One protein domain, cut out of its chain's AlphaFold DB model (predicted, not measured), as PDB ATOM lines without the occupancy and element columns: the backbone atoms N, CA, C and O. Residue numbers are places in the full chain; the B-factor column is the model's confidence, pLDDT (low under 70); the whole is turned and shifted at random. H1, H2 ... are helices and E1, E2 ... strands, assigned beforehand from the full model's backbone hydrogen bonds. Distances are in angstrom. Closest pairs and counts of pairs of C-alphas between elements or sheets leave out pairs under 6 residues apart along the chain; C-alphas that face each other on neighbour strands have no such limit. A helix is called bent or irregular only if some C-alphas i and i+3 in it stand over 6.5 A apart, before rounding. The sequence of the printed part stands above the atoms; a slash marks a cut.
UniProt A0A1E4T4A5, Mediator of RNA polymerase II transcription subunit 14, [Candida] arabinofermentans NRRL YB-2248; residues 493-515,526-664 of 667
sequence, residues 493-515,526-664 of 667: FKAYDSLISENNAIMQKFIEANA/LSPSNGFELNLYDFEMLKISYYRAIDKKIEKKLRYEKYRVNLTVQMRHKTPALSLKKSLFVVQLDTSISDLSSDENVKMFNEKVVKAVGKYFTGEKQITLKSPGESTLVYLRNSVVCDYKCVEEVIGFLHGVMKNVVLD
ATOM      1  N   PHE A 493      77.253 -19.745  22.342       87.19
ATOM      2  CA  PHE A 493      75.815 -19.999  22.271       87.19
ATOM      3  C   PHE A 493      75.042 -19.356  23.431       87.19
ATOM      4  O   PHE A 493      73.911 -18.932  23.217       87.19
ATOM      5  N   LYS A 494      75.650 -19.179  24.614       86.56
ATOM      6  CA  LYS A 494      75.083 -18.342  25.692       86.56
ATOM      7  C   LYS A 494      74.935 -16.883  25.269       86.56
ATOM      8  O   LYS A 494      73.864 -16.298  25.429       86.56
ATOM      9  N   ALA A 495      75.978 -16.311  24.662       85.25
ATOM     10  CA  ALA A 495      75.905 -14.957  24.118       85.25
ATOM     11  C   ALA A 495      74.824 -14.845  23.032       85.25
ATOM     12  O   ALA A 495      74.065 -13.880  23.005       85.25
ATOM     13  N   TYR A 496      74.723 -15.847  22.158       88.31
ATOM     14  CA  TYR A 496      73.710 -15.900  21.108       88.31
ATOM     15  C   TYR A 496      72.278 -15.954  21.663       88.31
ATOM     16  O   TYR A 496      71.428 -15.191  21.208       88.31
ATOM     17  N   ASP A 497      72.022 -16.789  22.670       87.62
ATOM     18  CA  ASP A 497      70.714 -16.910  23.328       87.62
ATOM     19  C   ASP A 497      70.289 -15.598  24.021       87.62
ATOM     20  O   ASP A 497      69.162 -15.116  23.853       87.62
ATOM     21  N   SER A 498      71.237 -14.932  24.694       88.31
ATOM     22  CA  SER A 498      71.023 -13.594  25.260       88.31
ATOM     23  C   SER A 498      70.673 -12.559  24.180       88.31
ATOM     24  O   SER A 498      69.761 -11.752  24.371       88.31
ATOM     25  N   LEU A 499      71.372 -12.572  23.039       87.69
ATOM     26  CA  LEU A 499      71.129 -11.639  21.934       87.69
ATOM     27  C   LEU A 499      69.795 -11.907  21.222       87.69
ATOM     28  O   LEU A 499      69.127 -10.958  20.808       87.69
ATOM     29  N   ILE A 500      69.383 -13.173  21.084       88.00
ATOM     30  CA  ILE A 500      68.062 -13.528  20.545       88.00
ATOM     31  C   ILE A 500      66.966 -13.001  21.461       88.00
ATOM     32  O   ILE A 500      66.019 -12.384  20.975       88.00
ATOM     33  N   SER A 501      67.092 -13.227  22.768       88.12
ATOM     34  CA  SER A 501      66.115 -12.758  23.753       88.12
ATOM     35  C   SER A 501      65.945 -11.238  23.686       88.12
ATOM     36  O   SER A 501      64.822 -10.729  23.672       88.12
ATOM     37  N   GLU A 502      67.051 -10.504  23.541       87.25
ATOM     38  CA  GLU A 502      67.030  -9.054  23.346       87.25
ATOM     39  C   GLU A 502      66.389  -8.642  22.008       87.25
ATOM     40  O   GLU A 502      65.549  -7.739  21.978       87.25
ATOM     41  N   ASN A 503      66.728  -9.312  20.903       87.06
ATOM     42  CA  ASN A 503      66.149  -9.025  19.589       87.06
ATOM     43  C   ASN A 503      64.636  -9.299  19.551       87.06
ATOM     44  O   ASN A 503      63.869  -8.494  19.022       87.06
ATOM     45  N   ASN A 504      64.186 -10.393  20.168       87.12
ATOM     46  CA  ASN A 504      62.769 -10.726  20.292       87.12
ATOM     47  C   ASN A 504      62.013  -9.651  21.081       87.12
ATOM     48  O   ASN A 504      60.932  -9.245  20.662       87.12
ATOM     49  N   ALA A 505      62.600  -9.119  22.159       87.38
ATOM     50  CA  ALA A 505      62.009  -8.013  22.911       87.38
ATOM     51  C   ALA A 505      61.909  -6.717  22.080       87.38
ATOM     52  O   ALA A 505      60.919  -5.990  22.184       87.38
ATOM     53  N   ILE A 506      62.904  -6.419  21.232       84.69
ATOM     54  CA  ILE A 506      62.858  -5.275  20.301       84.69
ATOM     55  C   ILE A 506      61.741  -5.467  19.268       84.69
ATOM     56  O   ILE A 506      60.953  -4.550  19.031       84.69
ATOM     57  N   MET A 507      61.640  -6.663  18.685       83.00
ATOM     58  CA  MET A 507      60.600  -6.997  17.710       83.00
ATOM     59  C   MET A 507      59.202  -6.971  18.329       83.00
ATOM     60  O   MET A 507      58.276  -6.464  17.702       83.00
ATOM     61  N   GLN A 508      59.046  -7.439  19.566       86.06
ATOM     62  CA  GLN A 508      57.773  -7.394  20.277       86.06
ATOM     63  C   GLN A 508      57.319  -5.952  20.536       86.06
ATOM     64  O   GLN A 508      56.192  -5.607  20.191       86.06
ATOM     65  N   LYS A 509      58.214  -5.071  21.011       85.62
ATOM     66  CA  LYS A 509      57.922  -3.629  21.157       85.62
ATOM     67  C   LYS A 509      57.521  -2.975  19.834       85.62
ATOM     68  O   LYS A 509      56.661  -2.100  19.804       85.62
ATOM     69  N   PHE A 510      58.147  -3.386  18.733       83.50
ATOM     70  CA  PHE A 510      57.800  -2.905  17.397       83.50
ATOM     71  C   PHE A 510      56.416  -3.390  16.941       83.50
ATOM     72  O   PHE A 510      55.641  -2.604  16.397       83.50
ATOM     73  N   ILE A 511      56.082  -4.659  17.191       83.38
ATOM     74  CA  ILE A 511      54.757  -5.221  16.898       83.38
ATOM     75  C   ILE A 511      53.679  -4.498  17.717       83.38
ATOM     76  O   ILE A 511      52.662  -4.104  17.156       83.38
ATOM     77  N   GLU A 512      53.924  -4.255  19.006       84.69
ATOM     78  CA  GLU A 512      53.020  -3.500  19.885       84.69
ATOM     79  C   GLU A 512      52.801  -2.063  19.388       84.69
ATOM     80  O   GLU A 512      51.665  -1.593  19.347       84.69
ATOM     81  N   ALA A 513      53.859  -1.381  18.933       80.00
ATOM     82  CA  ALA A 513      53.754  -0.036  18.364       80.00
ATOM     83  C   ALA A 513      52.925   0.002  17.064       80.00
ATOM     84  O   ALA A 513      52.178   0.953  16.838       80.00
ATOM     85  N   ASN A 514      53.019  -1.037  16.230       78.38
ATOM     86  CA  ASN A 514      52.230  -1.167  15.000       78.38
ATOM     87  C   ASN A 514      50.780  -1.629  15.245       78.38
ATOM     88  O   ASN A 514      49.938  -1.453  14.368       78.38
ATOM     89  N   ALA A 515      50.481  -2.219  16.406       78.44
ATOM     90  CA  ALA A 515      49.148  -2.706  16.771       78.44
ATOM     91  C   ALA A 515      48.232  -1.619  17.372       78.44
ATOM     92  O   ALA A 515      47.067  -1.891  17.670       78.44
ATOM     93  N   LEU A 526      57.202  -1.525   7.824       72.12
ATOM     94  CA  LEU A 526      57.336  -2.975   7.609       72.12
ATOM     95  C   LEU A 526      58.414  -3.617   8.506       72.12
ATOM     96  O   LEU A 526      58.422  -4.823   8.717       72.12
ATOM     97  N   SER A 527      59.362  -2.813   8.989       70.56
ATOM     98  CA  SER A 527      60.476  -3.245   9.837       70.56
ATOM     99  C   SER A 527      60.921  -2.113  10.768       70.56
ATOM    100  O   SER A 527      60.740  -0.949  10.389       70.56
ATOM    101  N   PRO A 528      61.580  -2.418  11.900       75.62
ATOM    102  CA  PRO A 528      62.163  -1.407  12.777       75.62
ATOM    103  C   PRO A 528      63.098  -0.449  12.023       75.62
ATOM    104  O   PRO A 528      63.778  -0.838  11.067       75.62
ATOM    105  N   SER A 529      63.145   0.814  12.450       75.06
ATOM    106  CA  SER A 529      64.061   1.820  11.893       75.06
ATOM    107  C   SER A 529      65.511   1.589  12.303       75.06
ATOM    108  O   SER A 529      66.420   2.011  11.603       75.06
ATOM    109  N   ASN A 530      65.751   0.926  13.423       79.56
ATOM    110  CA  ASN A 530      67.068   0.546  13.906       79.56
ATOM    111  C   ASN A 530      66.966  -0.811  14.604       79.56
ATOM    112  O   ASN A 530      65.927  -1.164  15.158       79.56
ATOM    113  N   GLY A 531      68.037  -1.591  14.540       82.88
ATOM    114  CA  GLY A 531      68.059  -2.920  15.131       82.88
ATOM    115  C   GLY A 531      69.272  -3.715  14.686       82.88
ATOM    116  O   GLY A 531      70.212  -3.179  14.090       82.88
ATOM    117  N   PHE A 532      69.248  -5.007  14.981       85.69
ATOM    118  CA  PHE A 532      70.272  -5.938  14.542       85.69
ATOM    119  C   PHE A 532      69.643  -7.267  14.125       85.69
ATOM    120  O   PHE A 532      68.597  -7.664  14.624       85.69
ATOM    121  N   GLU A 533      70.272  -7.929  13.165       85.75
ATOM    122  CA  GLU A 533      69.935  -9.272  12.702       85.75
ATOM    123  C   GLU A 533      71.068 -10.218  13.112       85.75
ATOM    124  O   GLU A 533      72.249  -9.876  13.000       85.75
ATOM    125  N   LEU A 534      70.711 -11.409  13.588       86.44
ATOM    126  CA  LEU A 534      71.660 -12.445  13.981       86.44
ATOM    127  C   LEU A 534      71.647 -13.550  12.928       86.44
ATOM    128  O   LEU A 534      70.597 -14.121  12.647       86.44
ATOM    129  N   ASN A 535      72.811 -13.857  12.362       85.56
ATOM    130  CA  ASN A 535      72.987 -14.935  11.398       85.56
ATOM    131  C   ASN A 535      74.048 -15.910  11.910       85.56
ATOM    132  O   ASN A 535      75.215 -15.542  12.069       85.56
ATOM    133  N   LEU A 536      73.640 -17.154  12.143       82.31
ATOM    134  CA  LEU A 536      74.528 -18.264  12.467       82.31
ATOM    135  C   LEU A 536      74.786 -19.050  11.174       82.31
ATOM    136  O   LEU A 536      73.852 -19.633  10.627       82.31
ATOM    137  N   TYR A 537      76.015 -19.015  10.652       73.94
ATOM    138  CA  TYR A 537      76.353 -19.707   9.398       73.94
ATOM    139  C   TYR A 537      76.807 -21.148   9.642       73.94
ATOM    140  O   TYR A 537      76.493 -22.011   8.835       73.94
ATOM    141  N   ASP A 538      77.477 -21.392  10.773       70.62
ATOM    142  CA  ASP A 538      77.928 -22.690  11.291       70.62
ATOM    143  C   ASP A 538      78.152 -22.553  12.817       70.62
ATOM    144  O   ASP A 538      77.895 -21.496  13.392       70.62
ATOM    145  N   PHE A 539      78.692 -23.571  13.498       67.12
ATOM    146  CA  PHE A 539      79.124 -23.457  14.913       67.12
ATOM    147  C   PHE A 539      80.293 -22.504  15.099       67.12
ATOM    148  O   PHE A 539      80.537 -22.009  16.196       67.12
ATOM    149  N   GLU A 540      81.055 -22.306  14.032       78.00
ATOM    150  CA  GLU A 540      82.301 -21.563  14.068       78.00
ATOM    151  C   GLU A 540      82.093 -20.100  13.690       78.00
ATOM    152  O   GLU A 540      82.999 -19.310  13.916       78.00
ATOM    153  N   MET A 541      80.932 -19.708  13.141       85.12
ATOM    154  CA  MET A 541      80.717 -18.342  12.664       85.12
ATOM    155  C   MET A 541      79.354 -17.765  13.046       85.12
ATOM    156  O   MET A 541      78.311 -18.157  12.517       85.12
ATOM    157  N   LEU A 542      79.398 -16.727  13.881       87.88
ATOM    158  CA  LEU A 542      78.271 -15.854  14.194       87.88
ATOM    159  C   LEU A 542      78.475 -14.496  13.518       87.88
ATOM    160  O   LEU A 542      79.532 -13.879  13.637       87.88
ATOM    161  N   LYS A 543      77.452 -13.997  12.828       88.94
ATOM    162  CA  LYS A 543      77.437 -12.660  12.233       88.94
ATOM    163  C   LYS A 543      76.291 -11.847  12.811       88.94
ATOM    164  O   LYS A 543      75.133 -12.246  12.722       88.94
ATOM    165  N   ILE A 544      76.622 -10.683  13.351       89.00
ATOM    166  CA  ILE A 544      75.665  -9.714  13.876       89.00
ATOM    167  C   ILE A 544      75.625  -8.533  12.909       89.00
ATOM    168  O   ILE A 544      76.608  -7.805  12.764       89.00
ATOM    169  N   SER A 545      74.502  -8.365  12.222       86.94
ATOM    170  CA  SER A 545      74.282  -7.320  11.224       86.94
ATOM    171  C   SER A 545      73.449  -6.196  11.828       86.94
ATOM    172  O   SER A 545      72.236  -6.312  11.953       86.94
ATOM    173  N   TYR A 546      74.092  -5.094  12.190       85.50
ATOM    174  CA  TYR A 546      73.416  -3.905  12.700       85.50
ATOM    175  C   TYR A 546      72.881  -3.083  11.539       85.50
ATOM    176  O   TYR A 546      73.601  -2.874  10.560       85.50
ATOM    177  N   TYR A 547      71.644  -2.605  11.647       81.00
ATOM    178  CA  TYR A 547      71.021  -1.802  10.606       81.00
ATOM    179  C   TYR A 547      70.340  -0.544  11.139       81.00
ATOM    180  O   TYR A 547      69.800  -0.516  12.246       81.00
ATOM    181  N   ARG A 548      70.337   0.497  10.302       77.44
ATOM    182  CA  ARG A 548      69.605   1.747  10.529       77.44
ATOM    183  C   ARG A 548      68.987   2.233   9.225       77.44
ATOM    184  O   ARG A 548      69.678   2.323   8.215       77.44
ATOM    185  N   ALA A 549      67.697   2.530   9.253       69.62
ATOM    186  CA  ALA A 549      66.946   3.137   8.170       69.62
ATOM    187  C   ALA A 549      66.970   4.662   8.319       69.62
ATOM    188  O   ALA A 549      66.682   5.178   9.400       69.62
ATOM    189  N   ILE A 550      67.303   5.373   7.243       66.00
ATOM    190  CA  ILE A 550      67.186   6.833   7.164       66.00
ATOM    191  C   ILE A 550      66.276   7.178   5.984       66.00
ATOM    192  O   ILE A 550      66.374   6.576   4.912       66.00
ATOM    193  N   ASP A 551      65.395   8.152   6.196       62.56
ATOM    194  CA  ASP A 551      64.446   8.615   5.191       62.56
ATOM    195  C   ASP A 551      65.129   9.610   4.243       62.56
ATOM    196  O   ASP A 551      65.515  10.712   4.640       62.56
ATOM    197  N   LYS A 552      65.270   9.243   2.965       60.88
ATOM    198  CA  LYS A 552      65.814  10.116   1.915       60.88
ATOM    199  C   LYS A 552      64.651  10.699   1.112       60.88
ATOM    200  O   LYS A 552      63.870   9.963   0.505       60.88
ATOM    201  N   LYS A 553      64.514  12.029   1.099       52.47
ATOM    202  CA  LYS A 553      63.570  12.729   0.211       52.47
ATOM    203  C   LYS A 553      64.236  12.955  -1.144       52.47
ATOM    204  O   LYS A 553      65.028  13.878  -1.289       52.47
ATOM    205  N   ILE A 554      63.895  12.133  -2.132       50.19
ATOM    206  CA  ILE A 554      64.264  12.352  -3.537       50.19
ATOM    207  C   ILE A 554      62.958  12.484  -4.325       50.19
ATOM    208  O   ILE A 554      62.076  11.639  -4.202       50.19
ATOM    209  N   GLU A 555      62.811  13.568  -5.092       44.94
ATOM    210  CA  GLU A 555      61.719  13.770  -6.063       44.94
ATOM    211  C   GLU A 555      60.314  13.384  -5.552       44.94
ATOM    212  O   GLU A 555      59.640  12.505  -6.086       44.94
ATOM    213  N   LYS A 556      59.854  14.043  -4.476       48.25
ATOM    214  CA  LYS A 556      58.514  13.865  -3.870       48.25
ATOM    215  C   LYS A 556      58.176  12.443  -3.365       48.25
ATOM    216  O   LYS A 556      57.059  12.247  -2.892       48.25
ATOM    217  N   LYS A 557      59.107  11.479  -3.374       42.47
ATOM    218  CA  LYS A 557      58.946  10.153  -2.746       42.47
ATOM    219  C   LYS A 557      59.963   9.959  -1.616       42.47
ATOM    220  O   LYS A 557      61.157  10.186  -1.786       42.47
ATOM    221  N   LEU A 558      59.480   9.530  -0.450       52.78
ATOM    222  CA  LEU A 558      60.328   9.080   0.656       52.78
ATOM    223  C   LEU A 558      60.874   7.691   0.297       52.78
ATOM    224  O   LEU A 558      60.096   6.753   0.118       52.78
ATOM    225  N   ARG A 559      62.195   7.560   0.145       51.12
ATOM    226  CA  ARG A 559      62.867   6.258   0.035       51.12
ATOM    227  C   ARG A 559      63.525   5.911   1.366       51.12
ATOM    228  O   ARG A 559      64.236   6.732   1.937       51.12
ATOM    229  N   TYR A 560      63.301   4.680   1.814       56.62
ATOM    230  CA  TYR A 560      63.941   4.098   2.990       56.62
ATOM    231  C   TYR A 560      65.265   3.442   2.573       56.62
ATOM    232  O   TYR A 560      65.249   2.420   1.885       56.62
ATOM    233  N   GLU A 561      66.408   4.002   2.976       60.81
ATOM    234  CA  GLU A 561      67.730   3.381   2.782       60.81
ATOM    235  C   GLU A 561      68.218   2.785   4.110       60.81
ATOM    236  O   GLU A 561      68.208   3.463   5.138       60.81
ATOM    237  N   LYS A 562      68.622   1.504   4.100       65.56
ATOM    238  CA  LYS A 562      69.141   0.789   5.278       65.56
ATOM    239  C   LYS A 562      70.663   0.669   5.208       65.56
ATOM    240  O   LYS A 562      71.182  -0.076   4.379       65.56
ATOM    241  N   TYR A 563      71.366   1.334   6.118       71.19
ATOM    242  CA  TYR A 563      72.802   1.145   6.336       71.19
ATOM    243  C   TYR A 563      73.026  -0.145   7.122       71.19
ATOM    244  O   TYR A 563      72.250  -0.425   8.035       71.19
ATOM    245  N   ARG A 564      74.054  -0.933   6.776       73.81
ATOM    246  CA  ARG A 564      74.374  -2.210   7.435       73.81
ATOM    247  C   ARG A 564      75.854  -2.290   7.802       73.81
ATOM    248  O   ARG A 564      76.701  -2.131   6.928       73.81
ATOM    249  N   VAL A 565      76.146  -2.607   9.063       79.50
ATOM    250  CA  VAL A 565      77.504  -2.891   9.561       79.50
ATOM    251  C   VAL A 565      77.512  -4.265  10.214       79.50
ATOM    252  O   VAL A 565      76.619  -4.586  10.996       79.50
ATOM    253  N   ASN A 566      78.515  -5.083   9.897       86.06
ATOM    254  CA  ASN A 566      78.580  -6.464  10.362       86.06
ATOM    255  C   ASN A 566      79.708  -6.651  11.379       86.06
ATOM    256  O   ASN A 566      80.851  -6.279  11.122       86.06
ATOM    257  N   LEU A 567      79.388  -7.288  12.502       87.06
ATOM    258  CA  LEU A 567      80.352  -7.829  13.454       87.06
ATOM    259  C   LEU A 567      80.388  -9.349  13.267       87.06
ATOM    260  O   LEU A 567      79.370 -10.018  13.444       87.06
ATOM    261  N   THR A 568      81.533  -9.892  12.869       88.44
ATOM    262  CA  THR A 568      81.729 -11.326  12.638       88.44
ATOM    263  C   THR A 568      82.549 -11.926  13.772       88.44
ATOM    264  O   THR A 568      83.588 -11.401  14.151       88.44
ATOM    265  N   VAL A 569      82.083 -13.034  14.337       89.19
ATOM    266  CA  VAL A 569      82.794 -13.830  15.337       89.19
ATOM    267  C   VAL A 569      83.109 -15.165  14.687       89.19
ATOM    268  O   VAL A 569      82.187 -15.887  14.320       89.19
ATOM    269  N   GLN A 570      84.392 -15.469  14.509       88.81
ATOM    270  CA  GLN A 570      84.870 -16.698  13.880       88.81
ATOM    271  C   GLN A 570      85.759 -17.499  14.831       88.81
ATOM    272  O   GLN A 570      86.769 -16.988  15.310       88.81
ATOM    273  N   MET A 571      85.444 -18.768  15.063       86.31
ATOM    274  CA  MET A 571      86.346 -19.717  15.708       86.31
ATOM    275  C   MET A 571      87.438 -20.116  14.705       86.31
ATOM    276  O   MET A 571      87.152 -20.436  13.555       86.31
ATOM    277  N   ARG A 572      88.709 -20.059  15.113       84.56
ATOM    278  CA  ARG A 572      89.851 -20.490  14.297       84.56
ATOM    279  C   ARG A 572      90.761 -21.422  15.070       84.56
ATOM    280  O   ARG A 572      91.073 -21.200  16.240       84.56
ATOM    281  N   HIS A 573      91.252 -22.438  14.374       82.62
ATOM    282  CA  HIS A 573      92.106 -23.472  14.942       82.62
ATOM    283  C   HIS A 573      93.545 -23.314  14.446       82.62
ATOM    284  O   HIS A 573      93.792 -23.142  13.255       82.62
ATOM    285  N   LYS A 574      94.522 -23.399  15.357       74.44
ATOM    286  CA  LYS A 574      95.955 -23.409  15.003       74.44
ATOM    287  C   LYS A 574      96.403 -24.752  14.407       74.44
ATOM    288  O   LYS A 574      97.447 -24.830  13.768       74.44
ATOM    289  N   THR A 575      95.643 -25.815  14.651       72.38
ATOM    290  CA  THR A 575      95.858 -27.172  14.134       72.38
ATOM    291  C   THR A 575      94.618 -27.639  13.376       72.38
ATOM    292  O   THR A 575      93.531 -27.180  13.708       72.38
ATOM    293  N   PRO A 576      94.734 -28.591  12.431       67.25
ATOM    294  CA  PRO A 576      93.569 -29.167  11.745       67.25
ATOM    295  C   PRO A 576      92.635 -29.951  12.685       67.25
ATOM    296  O   PRO A 576      91.552 -30.354  12.282       67.25
ATOM    297  N   ALA A 577      93.058 -30.182  13.932       64.69
ATOM    298  CA  ALA A 577      92.265 -30.803  14.980       64.69
ATOM    299  C   ALA A 577      91.802 -29.774  16.022       64.69
ATOM    300  O   ALA A 577      92.575 -28.897  16.436       64.69
ATOM    301  N   LEU A 578      90.562 -29.955  16.477       69.62
ATOM    302  CA  LEU A 578      89.912 -29.168  17.518       69.62
ATOM    303  C   LEU A 578      90.628 -29.351  18.866       69.62
ATOM    304  O   LEU A 578      90.948 -30.469  19.271       69.62
ATOM    305  N   SER A 579      90.894 -28.262  19.585       73.25
ATOM    306  CA  SER A 579      91.554 -28.339  20.895       73.25
ATOM    307  C   SER A 579      91.243 -27.129  21.762       73.25
ATOM    308  O   SER A 579      91.350 -25.997  21.290       73.25
ATOM    309  N   LEU A 580      90.970 -27.361  23.049       71.25
ATOM    310  CA  LEU A 580      90.684 -26.309  24.035       71.25
ATOM    311  C   LEU A 580      91.781 -25.240  24.139       71.25
ATOM    312  O   LEU A 580      91.475 -24.093  24.422       71.25
ATOM    313  N   LYS A 581      93.053 -25.605  23.919       71.19
ATOM    314  CA  LYS A 581      94.201 -24.683  24.055       71.19
ATOM    315  C   LYS A 581      94.641 -24.026  22.744       71.19
ATOM    316  O   LYS A 581      95.434 -23.094  22.768       71.19
ATOM    317  N   LYS A 582      94.238 -24.574  21.593       77.19
ATOM    318  CA  LYS A 582      94.731 -24.155  20.264       77.19
ATOM    319  C   LYS A 582      93.636 -23.571  19.369       77.19
ATOM    320  O   LYS A 582      93.916 -23.268  18.210       77.19
ATOM    321  N   SER A 583      92.418 -23.446  19.892       82.44
ATOM    322  CA  SER A 583      91.270 -22.854  19.205       82.44
ATOM    323  C   SER A 583      90.973 -21.508  19.847       82.44
ATOM    324  O   SER A 583      90.797 -21.443  21.059       82.44
ATOM    325  N   LEU A 584      90.952 -20.454  19.042       87.12
ATOM    326  CA  LEU A 584      90.749 -19.075  19.479       87.12
ATOM    327  C   LEU A 584      89.591 -18.463  18.696       87.12
ATOM    328  O   LEU A 584      89.344 -18.839  17.551       87.12
ATOM    329  N   PHE A 585      88.908 -17.494  19.288       86.44
ATOM    330  CA  PHE A 585      87.839 -16.755  18.630       86.44
ATOM    331  C   PHE A 585      88.360 -15.422  18.124       86.44
ATOM    332  O   PHE A 585      88.952 -14.657  18.877       86.44
ATOM    333  N   VAL A 586      88.120 -15.142  16.849       88.06
ATOM    334  CA  VAL A 586      88.455 -13.893  16.174       88.06
ATOM    335  C   VAL A 586      87.168 -13.104  15.975       88.06
ATOM    336  O   VAL A 586      86.301 -13.506  15.203       88.06
ATOM    337  N   VAL A 587      87.045 -11.975  16.663       87.38
ATOM    338  CA  VAL A 587      85.953 -11.015  16.489       87.38
ATOM    339  C   VAL A 587      86.430  -9.912  15.554       87.38
ATOM    340  O   VAL A 587      87.399  -9.227  15.868       87.38
ATOM    341  N   GLN A 588      85.784  -9.733  14.408       88.25
ATOM    342  CA  GLN A 588      86.176  -8.796  13.359       88.25
ATOM    343  C   GLN A 588      85.013  -7.876  12.975       88.25
ATOM    344  O   GLN A 588      83.852  -8.282  12.941       88.25
ATOM    345  N   LEU A 589      85.335  -6.622  12.655       83.62
ATOM    346  CA  LEU A 589      84.394  -5.684  12.047       83.62
ATOM    347  C   LEU A 589      84.531  -5.738  10.518       83.62
ATOM    348  O   LEU A 589      85.611  -5.507   9.973       83.62
ATOM    349  N   ASP A 590      83.441  -6.055   9.827       76.19
ATOM    350  CA  ASP A 590      83.409  -6.188   8.370       76.19
ATOM    351  C   ASP A 590      83.193  -4.809   7.727       76.19
ATOM    352  O   ASP A 590      82.107  -4.229   7.812       76.19
ATOM    353  N   THR A 591      84.235  -4.275   7.084       60.81
ATOM    354  CA  THR A 591      84.220  -2.949   6.439       60.81
ATOM    355  C   THR A 591      84.025  -3.007   4.923       60.81
ATOM    356  O   THR A 591      83.850  -1.973   4.298       60.81
ATOM    357  N   SER A 592      84.005  -4.198   4.319       52.66
ATOM    358  CA  SER A 592      84.028  -4.422   2.860       52.66
ATOM    359  C   SER A 592      82.835  -3.849   2.075       52.66
ATOM    360  O   SER A 592      82.895  -3.749   0.853       52.66
ATOM    361  N   ILE A 593      81.758  -3.437   2.749       50.22
ATOM    362  CA  ILE A 593      80.580  -2.831   2.109       50.22
ATOM    363  C   ILE A 593      80.827  -1.347   1.756       50.22
ATOM    364  O   ILE A 593      80.126  -0.806   0.902       50.22
ATOM    365  N   SER A 594      81.842  -0.685   2.337       48.03
ATOM    366  CA  SER A 594      82.163   0.726   2.043       48.03
ATOM    367  C   SER A 594      82.589   0.977   0.595       48.03
ATOM    368  O   SER A 594      82.353   2.066   0.068       48.03
ATOM    369  N   ASP A 595      83.187  -0.021  -0.057       42.00
ATOM    370  CA  ASP A 595      83.864   0.167  -1.345       42.00
ATOM    371  C   ASP A 595      82.925  -0.032  -2.545       42.00
ATOM    372  O   ASP A 595      83.221   0.422  -3.648       42.00
ATOM    373  N   LEU A 596      81.764  -0.659  -2.325       42.94
ATOM    374  CA  LEU A 596      80.788  -1.011  -3.364       42.94
ATOM    375  C   LEU A 596      79.599  -0.040  -3.471       42.94
ATOM    376  O   LEU A 596      78.885  -0.072  -4.471       42.94
ATOM    377  N   SER A 597      79.360   0.820  -2.474       48.94
ATOM    378  CA  SER A 597      78.241   1.773  -2.500       48.94
ATOM    379  C   SER A 597      78.646   3.116  -3.118       48.94
ATOM    380  O   SER A 597      79.596   3.749  -2.655       48.94
ATOM    381  N   SER A 598      77.893   3.591  -4.113       52.44
ATOM    382  CA  SER A 598      78.097   4.892  -4.773       52.44
ATOM    383  C   SER A 598      77.633   6.107  -3.950       52.44
ATOM    384  O   SER A 598      77.941   7.233  -4.326       52.44
ATOM    385  N   ASP A 599      76.911   5.905  -2.842       63.34
ATOM    386  CA  ASP A 599      76.377   6.979  -1.988       63.34
ATOM    387  C   ASP A 599      77.397   7.469  -0.934       63.34
ATOM    388  O   ASP A 599      77.833   6.712  -0.062       63.34
ATOM    389  N   GLU A 600      77.721   8.767  -0.946       66.12
ATOM    390  CA  GLU A 600      78.660   9.398   0.006       66.12
ATOM    391  C   GLU A 600      78.186   9.337   1.470       66.12
ATOM    392  O   GLU A 600      78.998   9.159   2.381       66.12
ATOM    393  N   ASN A 601      76.872   9.393   1.713       66.75
ATOM    394  CA  ASN A 601      76.300   9.296   3.064       66.75
ATOM    395  C   ASN A 601      76.542   7.915   3.705       66.75
ATOM    396  O   ASN A 601      76.744   7.826   4.917       66.75
ATOM    397  N   VAL A 602      76.585   6.845   2.894       67.25
ATOM    398  CA  VAL A 602      76.900   5.470   3.340       67.25
ATOM    399  C   VAL A 602      78.355   5.362   3.751       67.25
ATOM    400  O   VAL A 602      78.655   4.795   4.804       67.25
ATOM    401  N   LYS A 603      79.253   5.959   2.966       67.12
ATOM    402  CA  LYS A 603      80.683   5.995   3.280       67.12
ATOM    403  C   LYS A 603      80.950   6.778   4.564       67.12
ATOM    404  O   LYS A 603      81.598   6.248   5.460       67.12
ATOM    405  N   MET A 604      80.357   7.963   4.711       69.06
ATOM    406  CA  MET A 604      80.467   8.791   5.919       69.06
ATOM    407  C   MET A 604      79.958   8.083   7.183       69.06
ATOM    408  O   MET A 604      80.628   8.111   8.215       69.06
ATOM    409  N   PHE A 605      78.791   7.431   7.126       71.75
ATOM    410  CA  PHE A 605      78.254   6.681   8.268       71.75
ATOM    411  C   PHE A 605      79.158   5.497   8.643       71.75
ATOM    412  O   PHE A 605      79.534   5.350   9.808       71.75
ATOM    413  N   ASN A 606      79.580   4.696   7.660       72.38
ATOM    414  CA  ASN A 606      80.460   3.551   7.901       72.38
ATOM    415  C   ASN A 606      81.831   3.985   8.443       72.38
ATOM    416  O   ASN A 606      82.322   3.383   9.394       72.38
ATOM    417  N   GLU A 607      82.425   5.062   7.921       73.56
ATOM    418  CA  GLU A 607      83.682   5.615   8.441       73.56
ATOM    419  C   GLU A 607      83.565   6.074   9.900       73.56
ATOM    420  O   GLU A 607      84.495   5.869  10.687       73.56
ATOM    421  N   LYS A 608      82.433   6.671  10.292       75.94
ATOM    422  CA  LYS A 608      82.187   7.074  11.686       75.94
ATOM    423  C   LYS A 608      82.090   5.865  12.614       75.94
ATOM    424  O   LYS A 608      82.728   5.865  13.667       75.94
ATOM    425  N   VAL A 609      81.362   4.822  12.210       76.81
ATOM    426  CA  VAL A 609      81.258   3.571  12.982       76.81
ATOM    427  C   VAL A 609      82.632   2.909  13.111       76.81
ATOM    428  O   VAL A 609      83.043   2.556  14.216       76.81
ATOM    429  N   VAL A 610      83.398   2.828  12.020       76.25
ATOM    430  CA  VAL A 610      84.759   2.268  12.023       76.25
ATOM    431  C   VAL A 610      85.700   3.078  12.918       76.25
ATOM    432  O   VAL A 610      86.465   2.485  13.672       76.25
ATOM    433  N   LYS A 611      85.620   4.414  12.928       77.25
ATOM    434  CA  LYS A 611      86.417   5.262  13.835       77.25
ATOM    435  C   LYS A 611      86.020   5.113  15.305       77.25
ATOM    436  O   LYS A 611      86.886   5.195  16.172       77.25
ATOM    437  N   ALA A 612      84.735   4.941  15.610       77.06
ATOM    438  CA  ALA A 612      84.257   4.814  16.986       77.06
ATOM    439  C   ALA A 612      84.587   3.440  17.585       77.06
ATOM    440  O   ALA A 612      85.074   3.354  18.714       77.06
ATOM    441  N   VAL A 613      84.353   2.378  16.814       78.00
ATOM    442  CA  VAL A 613      84.518   0.986  17.250       78.00
ATOM    443  C   VAL A 613      85.966   0.522  17.060       78.00
ATOM    444  O   VAL A 613      86.489  -0.218  17.889       78.00
ATOM    445  N   GLY A 614      86.663   1.031  16.038       72.38
ATOM    446  CA  GLY A 614      88.072   0.742  15.755       72.38
ATOM    447  C   GLY A 614      89.004   1.004  16.936       72.38
ATOM    448  O   GLY A 614      89.935   0.235  17.137       72.38
ATOM    449  N   LYS A 615      88.695   1.989  17.792       79.31
ATOM    450  CA  LYS A 615      89.457   2.290  19.023       79.31
ATOM    451  C   LYS A 615      89.502   1.129  20.022       79.31
ATOM    452  O   LYS A 615      90.451   1.023  20.792       79.31
ATOM    453  N   TYR A 616      88.483   0.269  20.024       79.50
ATOM    454  CA  TYR A 616      88.444  -0.929  20.870       79.50
ATOM    455  C   TYR A 616      89.171  -2.116  20.224       79.50
ATOM    456  O   TYR A 616      89.642  -2.994  20.937       79.50
ATOM    457  N   PHE A 617      89.299  -2.136  18.893       77.69
ATOM    458  CA  PHE A 617      90.062  -3.159  18.171       77.69
ATOM    459  C   PHE A 617      91.568  -2.863  18.167       77.69
ATOM    460  O   PHE A 617      92.360  -3.780  18.344       77.69
ATOM    461  N   THR A 618      91.971  -1.591  18.057       69.75
ATOM    462  CA  THR A 618      93.381  -1.158  18.087       69.75
ATOM    463  C   THR A 618      93.994  -1.119  19.490       69.75
ATOM    464  O   THR A 618      95.203  -0.938  19.617       69.75
ATOM    465  N   GLY A 619      93.184  -1.295  20.541       66.75
ATOM    466  CA  GLY A 619      93.626  -1.272  21.939       66.75
ATOM    467  C   GLY A 619      93.748   0.128  22.559       66.75
ATOM    468  O   GLY A 619      94.196   0.241  23.696       66.75
ATOM    469  N   GLU A 620      93.322   1.191  21.864       70.00
ATOM    470  CA  GLU A 620      93.267   2.559  22.418       70.00
ATOM    471  C   GLU A 620      92.269   2.681  23.581       70.00
ATOM    472  O   GLU A 620      92.454   3.491  24.490       70.00
ATOM    473  N   LYS A 621      91.204   1.871  23.563       70.31
ATOM    474  CA  LYS A 621      90.273   1.682  24.679       70.31
ATOM    475  C   LYS A 621      90.206   0.204  25.053       70.31
ATOM    476  O   LYS A 621      89.955  -0.640  24.197       70.31
ATOM    477  N   GLN A 622      90.388  -0.100  26.336       72.12
ATOM    478  CA  GLN A 622      90.343  -1.475  26.836       72.12
ATOM    479  C   GLN A 622      88.906  -1.999  26.955       72.12
ATOM    480  O   GLN A 622      87.976  -1.254  27.269       72.12
ATOM    481  N   ILE A 623      88.746  -3.302  26.716       75.50
ATOM    482  CA  ILE A 623      87.488  -4.028  26.921       75.50
ATOM    483  C   ILE A 623      87.436  -4.426  28.396       75.50
ATOM    484  O   ILE A 623      88.312  -5.142  28.877       75.50
ATOM    485  N   THR A 624      86.430  -3.951  29.129       68.88
ATOM    486  CA  THR A 624      86.266  -4.271  30.553       68.88
ATOM    487  C   THR A 624      85.633  -5.652  30.715       68.88
ATOM    488  O   THR A 624      84.435  -5.808  30.475       68.88
ATOM    489  N   LEU A 625      86.436  -6.635  31.123       69.94
ATOM    490  CA  LEU A 625      85.992  -7.989  31.475       69.94
ATOM    491  C   LEU A 625      85.633  -8.060  32.966       69.94
ATOM    492  O   LEU A 625      86.279  -7.407  33.790       69.94
ATOM    493  N   LYS A 626      84.618  -8.851  33.330       63.75
ATOM    494  CA  LYS A 626      84.184  -9.010  34.731       63.75
ATOM    495  C   LYS A 626      85.112  -9.948  35.515       63.75
ATOM    496  O   LYS A 626      85.195  -9.826  36.735       63.75
ATOM    497  N   SER A 627      85.855 -10.823  34.831       56.88
ATOM    498  CA  SER A 627      86.836 -11.742  35.429       56.88
ATOM    499  C   SER A 627      88.211 -11.677  34.728       56.88
ATOM    500  O   SER A 627      88.487 -12.478  33.834       56.88
ATOM    501  N   PRO A 628      89.111 -10.758  35.125       51.38
ATOM    502  CA  PRO A 628      90.376 -10.504  34.415       51.38
ATOM    503  C   PRO A 628      91.491 -11.549  34.643       51.38
ATOM    504  O   PRO A 628      92.548 -11.455  34.025       51.38
ATOM    505  N   GLY A 629      91.303 -12.525  35.539       48.38
ATOM    506  CA  GLY A 629      92.384 -13.395  36.033       48.38
ATOM    507  C   GLY A 629      92.820 -14.552  35.121       48.38
ATOM    508  O   GLY A 629      93.904 -15.090  35.324       48.38
ATOM    509  N   GLU A 630      92.019 -14.942  34.123       51.62
ATOM    510  CA  GLU A 630      92.286 -16.134  33.286       51.62
ATOM    511  C   GLU A 630      92.137 -15.889  31.771       51.62
ATOM    512  O   GLU A 630      92.114 -16.832  30.979       51.62
ATOM    513  N   SER A 631      92.011 -14.631  31.352       58.38
ATOM    514  CA  SER A 631      91.609 -14.257  29.997       58.38
ATOM    515  C   SER A 631      92.797 -13.899  29.103       58.38
ATOM    516  O   SER A 631      93.465 -12.896  29.358       58.38
ATOM    517  N   THR A 632      93.037 -14.646  28.018       69.38
ATOM    518  CA  THR A 632      93.921 -14.170  26.942       69.38
ATOM    519  C   THR A 632      93.117 -13.324  25.958       69.38
ATOM    520  O   THR A 632      92.128 -13.777  25.377       69.38
ATOM    521  N   LEU A 633      93.517 -12.061  25.800       78.38
ATOM    522  CA  LEU A 633      92.890 -11.127  24.872       78.38
ATOM    523  C   LEU A 633      93.983 -10.416  24.078       78.38
ATOM    524  O   LEU A 633      94.886  -9.806  24.648       78.38
ATOM    525  N   VAL A 634      93.933 -10.553  22.755       81.50
ATOM    526  CA  VAL A 634      94.947 -10.030  21.836       81.50
ATOM    527  C   VAL A 634      94.278  -9.098  20.838       81.50
ATOM    528  O   VAL A 634      93.374  -9.496  20.103       81.50
ATOM    529  N   TYR A 635      94.738  -7.852  20.808       82.25
ATOM    530  CA  TYR A 635      94.251  -6.816  19.904       82.25
ATOM    531  C   TYR A 635      95.002  -6.875  18.566       82.25
ATOM    532  O   TYR A 635      96.234  -6.916  18.534       82.25
ATOM    533  N   LEU A 636      94.265  -6.888  17.457       78.75
ATOM    534  CA  LEU A 636      94.770  -6.831  16.085       78.75
ATOM    535  C   LEU A 636      94.180  -5.608  15.370       78.75
ATOM    536  O   LEU A 636      93.231  -4.988  15.832       78.75
ATOM    537  N   ARG A 637      94.711  -5.272  14.188       70.88
ATOM    538  CA  ARG A 637      94.381  -4.023  13.474       70.88
ATOM    539  C   ARG A 637      92.872  -3.769  13.302       70.88
ATOM    540  O   ARG A 637      92.434  -2.655  13.556       70.88
ATOM    541  N   ASN A 638      92.102  -4.794  12.919       73.69
ATOM    542  CA  ASN A 638      90.643  -4.726  12.724       73.69
ATOM    543  C   ASN A 638      89.893  -5.862  13.455       73.69
ATOM    544  O   ASN A 638      88.749  -6.175  13.113       73.69
ATOM    545  N   SER A 639      90.542  -6.538  14.406       83.50
ATOM    546  CA  SER A 639      89.963  -7.700  15.082       83.50
ATOM    547  C   SER A 639      90.492  -7.881  16.500       83.50
ATOM    548  O   SER A 639      91.570  -7.410  16.846       83.50
ATOM    549  N   VAL A 640      89.716  -8.554  17.342       86.81
ATOM    550  CA  VAL A 640      90.104  -8.956  18.697       86.81
ATOM    551  C   VAL A 640      90.092 -10.472  18.754       86.81
ATOM    552  O   VAL A 640      89.137 -11.105  18.309       86.81
ATOM    553  N   VAL A 641      91.156 -11.057  19.293       86.06
ATOM    554  CA  VAL A 641      91.272 -12.500  19.496       86.06
ATOM    555  C   VAL A 641      91.113 -12.813  20.977       86.06
ATOM    556  O   VAL A 641      91.766 -12.180  21.806       86.06
ATOM    557  N   CYS A 642      90.260 -13.777  21.310       84.62
ATOM    558  CA  CYS A 642      90.000 -14.177  22.690       84.62
ATOM    559  C   CYS A 642      89.836 -15.696  22.848       84.62
ATOM    560  O   CYS A 642      89.465 -16.408  21.910       84.62
ATOM    561  N   ASP A 643      90.124 -16.184  24.056       84.56
ATOM    562  CA  ASP A 643      89.847 -17.562  24.472       84.56
ATOM    563  C   ASP A 643      88.355 -17.801  24.715       84.56
ATOM    564  O   ASP A 643      87.635 -16.898  25.142       84.56
ATOM    565  N   TYR A 644      87.915 -19.058  24.561       82.00
ATOM    566  CA  TYR A 644      86.510 -19.468  24.714       82.00
ATOM    567  C   TYR A 644      85.862 -18.989  26.023       82.00
ATOM    568  O   TYR A 644      84.701 -18.598  26.015       82.00
ATOM    569  N   LYS A 645      86.619 -18.935  27.130       81.06
ATOM    570  CA  LYS A 645      86.133 -18.469  28.442       81.06
ATOM    571  C   LYS A 645      85.631 -17.018  28.439       81.06
ATOM    572  O   LYS A 645      84.793 -16.676  29.259       81.06
ATOM    573  N   CYS A 646      86.158 -16.169  27.556       81.44
ATOM    574  CA  CYS A 646      85.942 -14.716  27.591       81.44
ATOM    575  C   CYS A 646      85.055 -14.212  26.451       81.44
ATOM    576  O   CYS A 646      84.651 -13.053  26.450       81.44
ATOM    577  N   VAL A 647      84.755 -15.073  25.476       84.31
ATOM    578  CA  VAL A 647      84.000 -14.729  24.262       84.31
ATOM    579  C   VAL A 647      82.633 -14.146  24.589       84.31
ATOM    580  O   VAL A 647      82.233 -13.160  23.977       84.31
ATOM    581  N   GLU A 648      81.940 -14.720  25.572       85.31
ATOM    582  CA  GLU A 648      80.616 -14.260  25.997       85.31
ATOM    583  C   GLU A 648      80.648 -12.792  26.454       85.31
ATOM    584  O   GLU A 648      79.877 -11.963  25.968       85.31
ATOM    585  N   GLU A 649      81.608 -12.442  27.316       85.19
ATOM    586  CA  GLU A 649      81.776 -11.079  27.829       85.19
ATOM    587  C   GLU A 649      82.216 -10.096  26.736       85.19
ATOM    588  O   GLU A 649      81.711  -8.972  26.667       85.19
ATOM    589  N   VAL A 650      83.127 -10.520  25.851       85.38
ATOM    590  CA  VAL A 650      83.625  -9.697  24.738       85.38
ATOM    591  C   VAL A 650      82.503  -9.373  23.750       85.38
ATOM    592  O   VAL A 650      82.367  -8.217  23.341       85.38
ATOM    593  N   ILE A 651      81.677 -10.361  23.387       86.00
ATOM    594  CA  ILE A 651      80.526 -10.156  22.497       86.00
ATOM    595  C   ILE A 651      79.511  -9.222  23.154       86.00
ATOM    596  O   ILE A 651      79.072  -8.274  22.506       86.00
ATOM    597  N   GLY A 652      79.179  -9.440  24.431       84.81
ATOM    598  CA  GLY A 652      78.245  -8.581  25.163       84.81
ATOM    599  C   GLY A 652      78.707  -7.121  25.225       84.81
ATOM    600  O   GLY A 652      77.927  -6.205  24.955       84.81
ATOM    601  N   PHE A 653      79.994  -6.887  25.500       86.06
ATOM    602  CA  PHE A 653      80.570  -5.540  25.524       86.06
ATOM    603  C   PHE A 653      80.534  -4.870  24.144       86.06
ATOM    604  O   PHE A 653      80.041  -3.747  24.008       86.06
ATOM    605  N   LEU A 654      81.023  -5.557  23.105       86.00
ATOM    606  CA  LEU A 654      81.046  -5.015  21.744       86.00
ATOM    607  C   LEU A 654      79.633  -4.785  21.201       86.00
ATOM    608  O   LEU A 654      79.409  -3.789  20.515       86.00
ATOM    609  N   HIS A 655      78.670  -5.642  21.550       87.19
ATOM    610  CA  HIS A 655      77.261  -5.442  21.224       87.19
ATOM    611  C   HIS A 655      76.712  -4.155  21.847       87.19
ATOM    612  O   HIS A 655      76.134  -3.333  21.135       87.19
ATOM    613  N   GLY A 656      76.961  -3.924  23.142       84.38
ATOM    614  CA  GLY A 656      76.548  -2.695  23.824       84.38
ATOM    615  C   GLY A 656      77.150  -1.434  23.195       84.38
ATOM    616  O   GLY A 656      76.445  -0.447  22.977       84.38
ATOM    617  N   VAL A 657      78.435  -1.474  22.826       85.06
ATOM    618  CA  VAL A 657      79.101  -0.363  22.127       85.06
ATOM    619  C   VAL A 657      78.488  -0.128  20.744       85.06
ATOM    620  O   VAL A 657      78.155   1.010  20.418       85.06
ATOM    621  N   MET A 658      78.300  -1.181  19.942       81.44
ATOM    622  CA  MET A 658      77.697  -1.084  18.605       81.44
ATOM    623  C   MET A 658      76.275  -0.531  18.669       81.44
ATOM    624  O   MET A 658      75.919   0.349  17.888       81.44
ATOM    625  N   LYS A 659      75.479  -0.992  19.636       79.25
ATOM    626  CA  LYS A 659      74.122  -0.504  19.872       79.25
ATOM    627  C   LYS A 659      74.120   0.990  20.190       79.25
ATOM    628  O   LYS A 659      73.380   1.729  19.551       79.25
ATOM    629  N   ASN A 660      74.992   1.455  21.083       80.81
ATOM    630  CA  ASN A 660      75.094   2.881  21.406       80.81
ATOM    631  C   ASN A 660      75.498   3.722  20.186       80.81
ATOM    632  O   ASN A 660      74.878   4.745  19.924       80.81
ATOM    633  N   VAL A 661      76.478   3.269  19.400       76.94
ATOM    634  CA  VAL A 661      76.954   3.995  18.208       76.94
ATOM    635  C   VAL A 661      75.892   4.050  17.101       76.94
ATOM    636  O   VAL A 661      75.780   5.056  16.408       76.94
ATOM    637  N   VAL A 662      75.096   2.992  16.925       72.19
ATOM    638  CA  VAL A 662      74.036   2.944  15.902       72.19
ATOM    639  C   VAL A 662      72.781   3.714  16.343       72.19
ATOM    640  O   VAL A 662      72.106   4.299  15.490       72.19
ATOM    641  N   LEU A 663      72.473   3.735  17.647       61.16
ATOM    642  CA  LEU A 663      71.312   4.425  18.224       61.16
ATOM    643  C   LEU A 663      71.514   5.931  18.431       61.16
ATOM    644  O   LEU A 663      70.518   6.643  18.528       61.16
ATOM    645  N   ASP A 664      72.750   6.428  18.495       62.12
ATOM    646  CA  ASP A 664      72.988   7.853  18.722       62.12
ATOM    647  C   ASP A 664      72.509   8.693  17.519       62.12
ATOM    648  O   ASP A 664      72.892   8.471  16.364       62.12
TER     649      ASP A 664
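AT A GLANCE: This is residues 493 to 515 and 526 to 664 of the 667 residues of the protein "Mediator of RNA polymerase II transcription subunit 14" of [Candida] arabinofermentans NRRL YB-2248 (UniProt A0A1E4T4A5). A long, twisted sheet of six strands curls round one helix, H4, and a second long helix, H1, lies over the sheet's E1 edge on the same face. H3 stands beside the strands and packs with its residues 609 to 613 on H4, the short H2 only grazes the sheet, and the links E2 to E3 and E3 to E4 lie at the two ends of the longest axis. The printed part has 162 residues, with four named helices and six named strands in the order H1 E1 E2 E3 E4 H2 H3 E5 E6 H4. The sheet's order is E1 E2 E3 E4 E6 E5, all antiparallel, and the class is mixed, helices and strands. The whole is compact, with a radius of gyration of the C-alphas of 17.4 A, and elongated in outline, spanning 59 by 36 by 30 A.

HOW THE PARTS SIT: Begin with the sheet, where E1, residues 530 to 538, E2, 541 to 554, E3, 557 to 573, and E4, 583 to 590, form a meander, each strand the antiparallel neighbour of the one before. In the hairpin of E1 and E2, look for N 533 and O 545, 2.8 A apart and within hydrogen-bond range. E2 bends by 51 degrees at residue 551, yet its hairpin with E3 still has N 552 and O 559 within range at 2.9 A. In the hairpin of E3 and E4, N 570 and O 586 are 2.8 A apart. Beyond E4 comes E6, residues 639 to 642, with N 587 and O 640 at 2.8 A, and then the edge strand E5, residues 633 to 636, in a hairpin with E6, with N 641 and O 634 at 2.8 A. The sheet curls round H4, residues 644 to 663, whose closest C-alphas to E2 are those of Val 662 and Arg 548, 7.1 A apart. H4 is irregular, with C-alphas 645 and 648 at 7.4 A. On the same face, H1, residues 493 to 514, lies over E1 and E2 at a height of 8.9 A over the sheet and runs along the strands, at 20 degrees to E2 on the local plane. With residues 494 to 495 alone H1 touches H4, the closest C-alphas being those of Ala 495 and Glu 648, 5.1 A apart, at a shallow tilt of 26 degrees, the same way. H3, residues 600 to 617, has a kink of 31 degrees near residue 611 and stands at the sheet's level, at a height of 3.0 A. With residues 609 to 613 alone it touches H4, closest at the C-alphas of Val 609 and Val 661, 6.8 A apart, opposite ways at a steep tilt of 36 degrees, only just past shallow. H2, residues 592 to 595, only just touches H3, with 3 pairs of C-alphas within 8 A, the closest those of Ser 594 and Lys 603 at 5.6 A. E4, H2, H3 and E5 make a split strand-helix-strand unit, two strands running the same way with E6 between them in the sheet, and its crossover is right-handed. H1 and H3 are apart. Every O i to N i+4 pair is within hydrogen-bond range in H1, 11 of 14 in H3 and 14 of 16 in H4, while H2 is too short for such a pair.

IN THESE COORDINATES: Find C-alpha 493 at (75.815, -19.999, 22.271); from there H1 runs 31.0 A to C-alpha 514. E1 is 25.8 A long, E2 38.4 A and E4 21.4 A. E3, the longest strand, runs 50.4 A from C-alpha 557 at (58.946, 10.153, -2.746) to C-alpha 573. H3 covers 24.9 A. H4 runs 29.1 A and ends at C-alpha 663, at (71.312, 4.425, 18.224).

THE WHOLE: The two C-alphas farthest apart are those of Lys 556 and Lys 581, at 59.5 A. Residues 516 to 525 are not printed, and C-alphas 515 and 526 are 12.3 A apart across the cut. Of the links that are printed whole, H3 to E5, residues 618 to 632, is long. The mean pLDDT of the printed part is 75.2, and 45 residues are under 70, among them 549 to 562, 591 to 604 and 624 to 632.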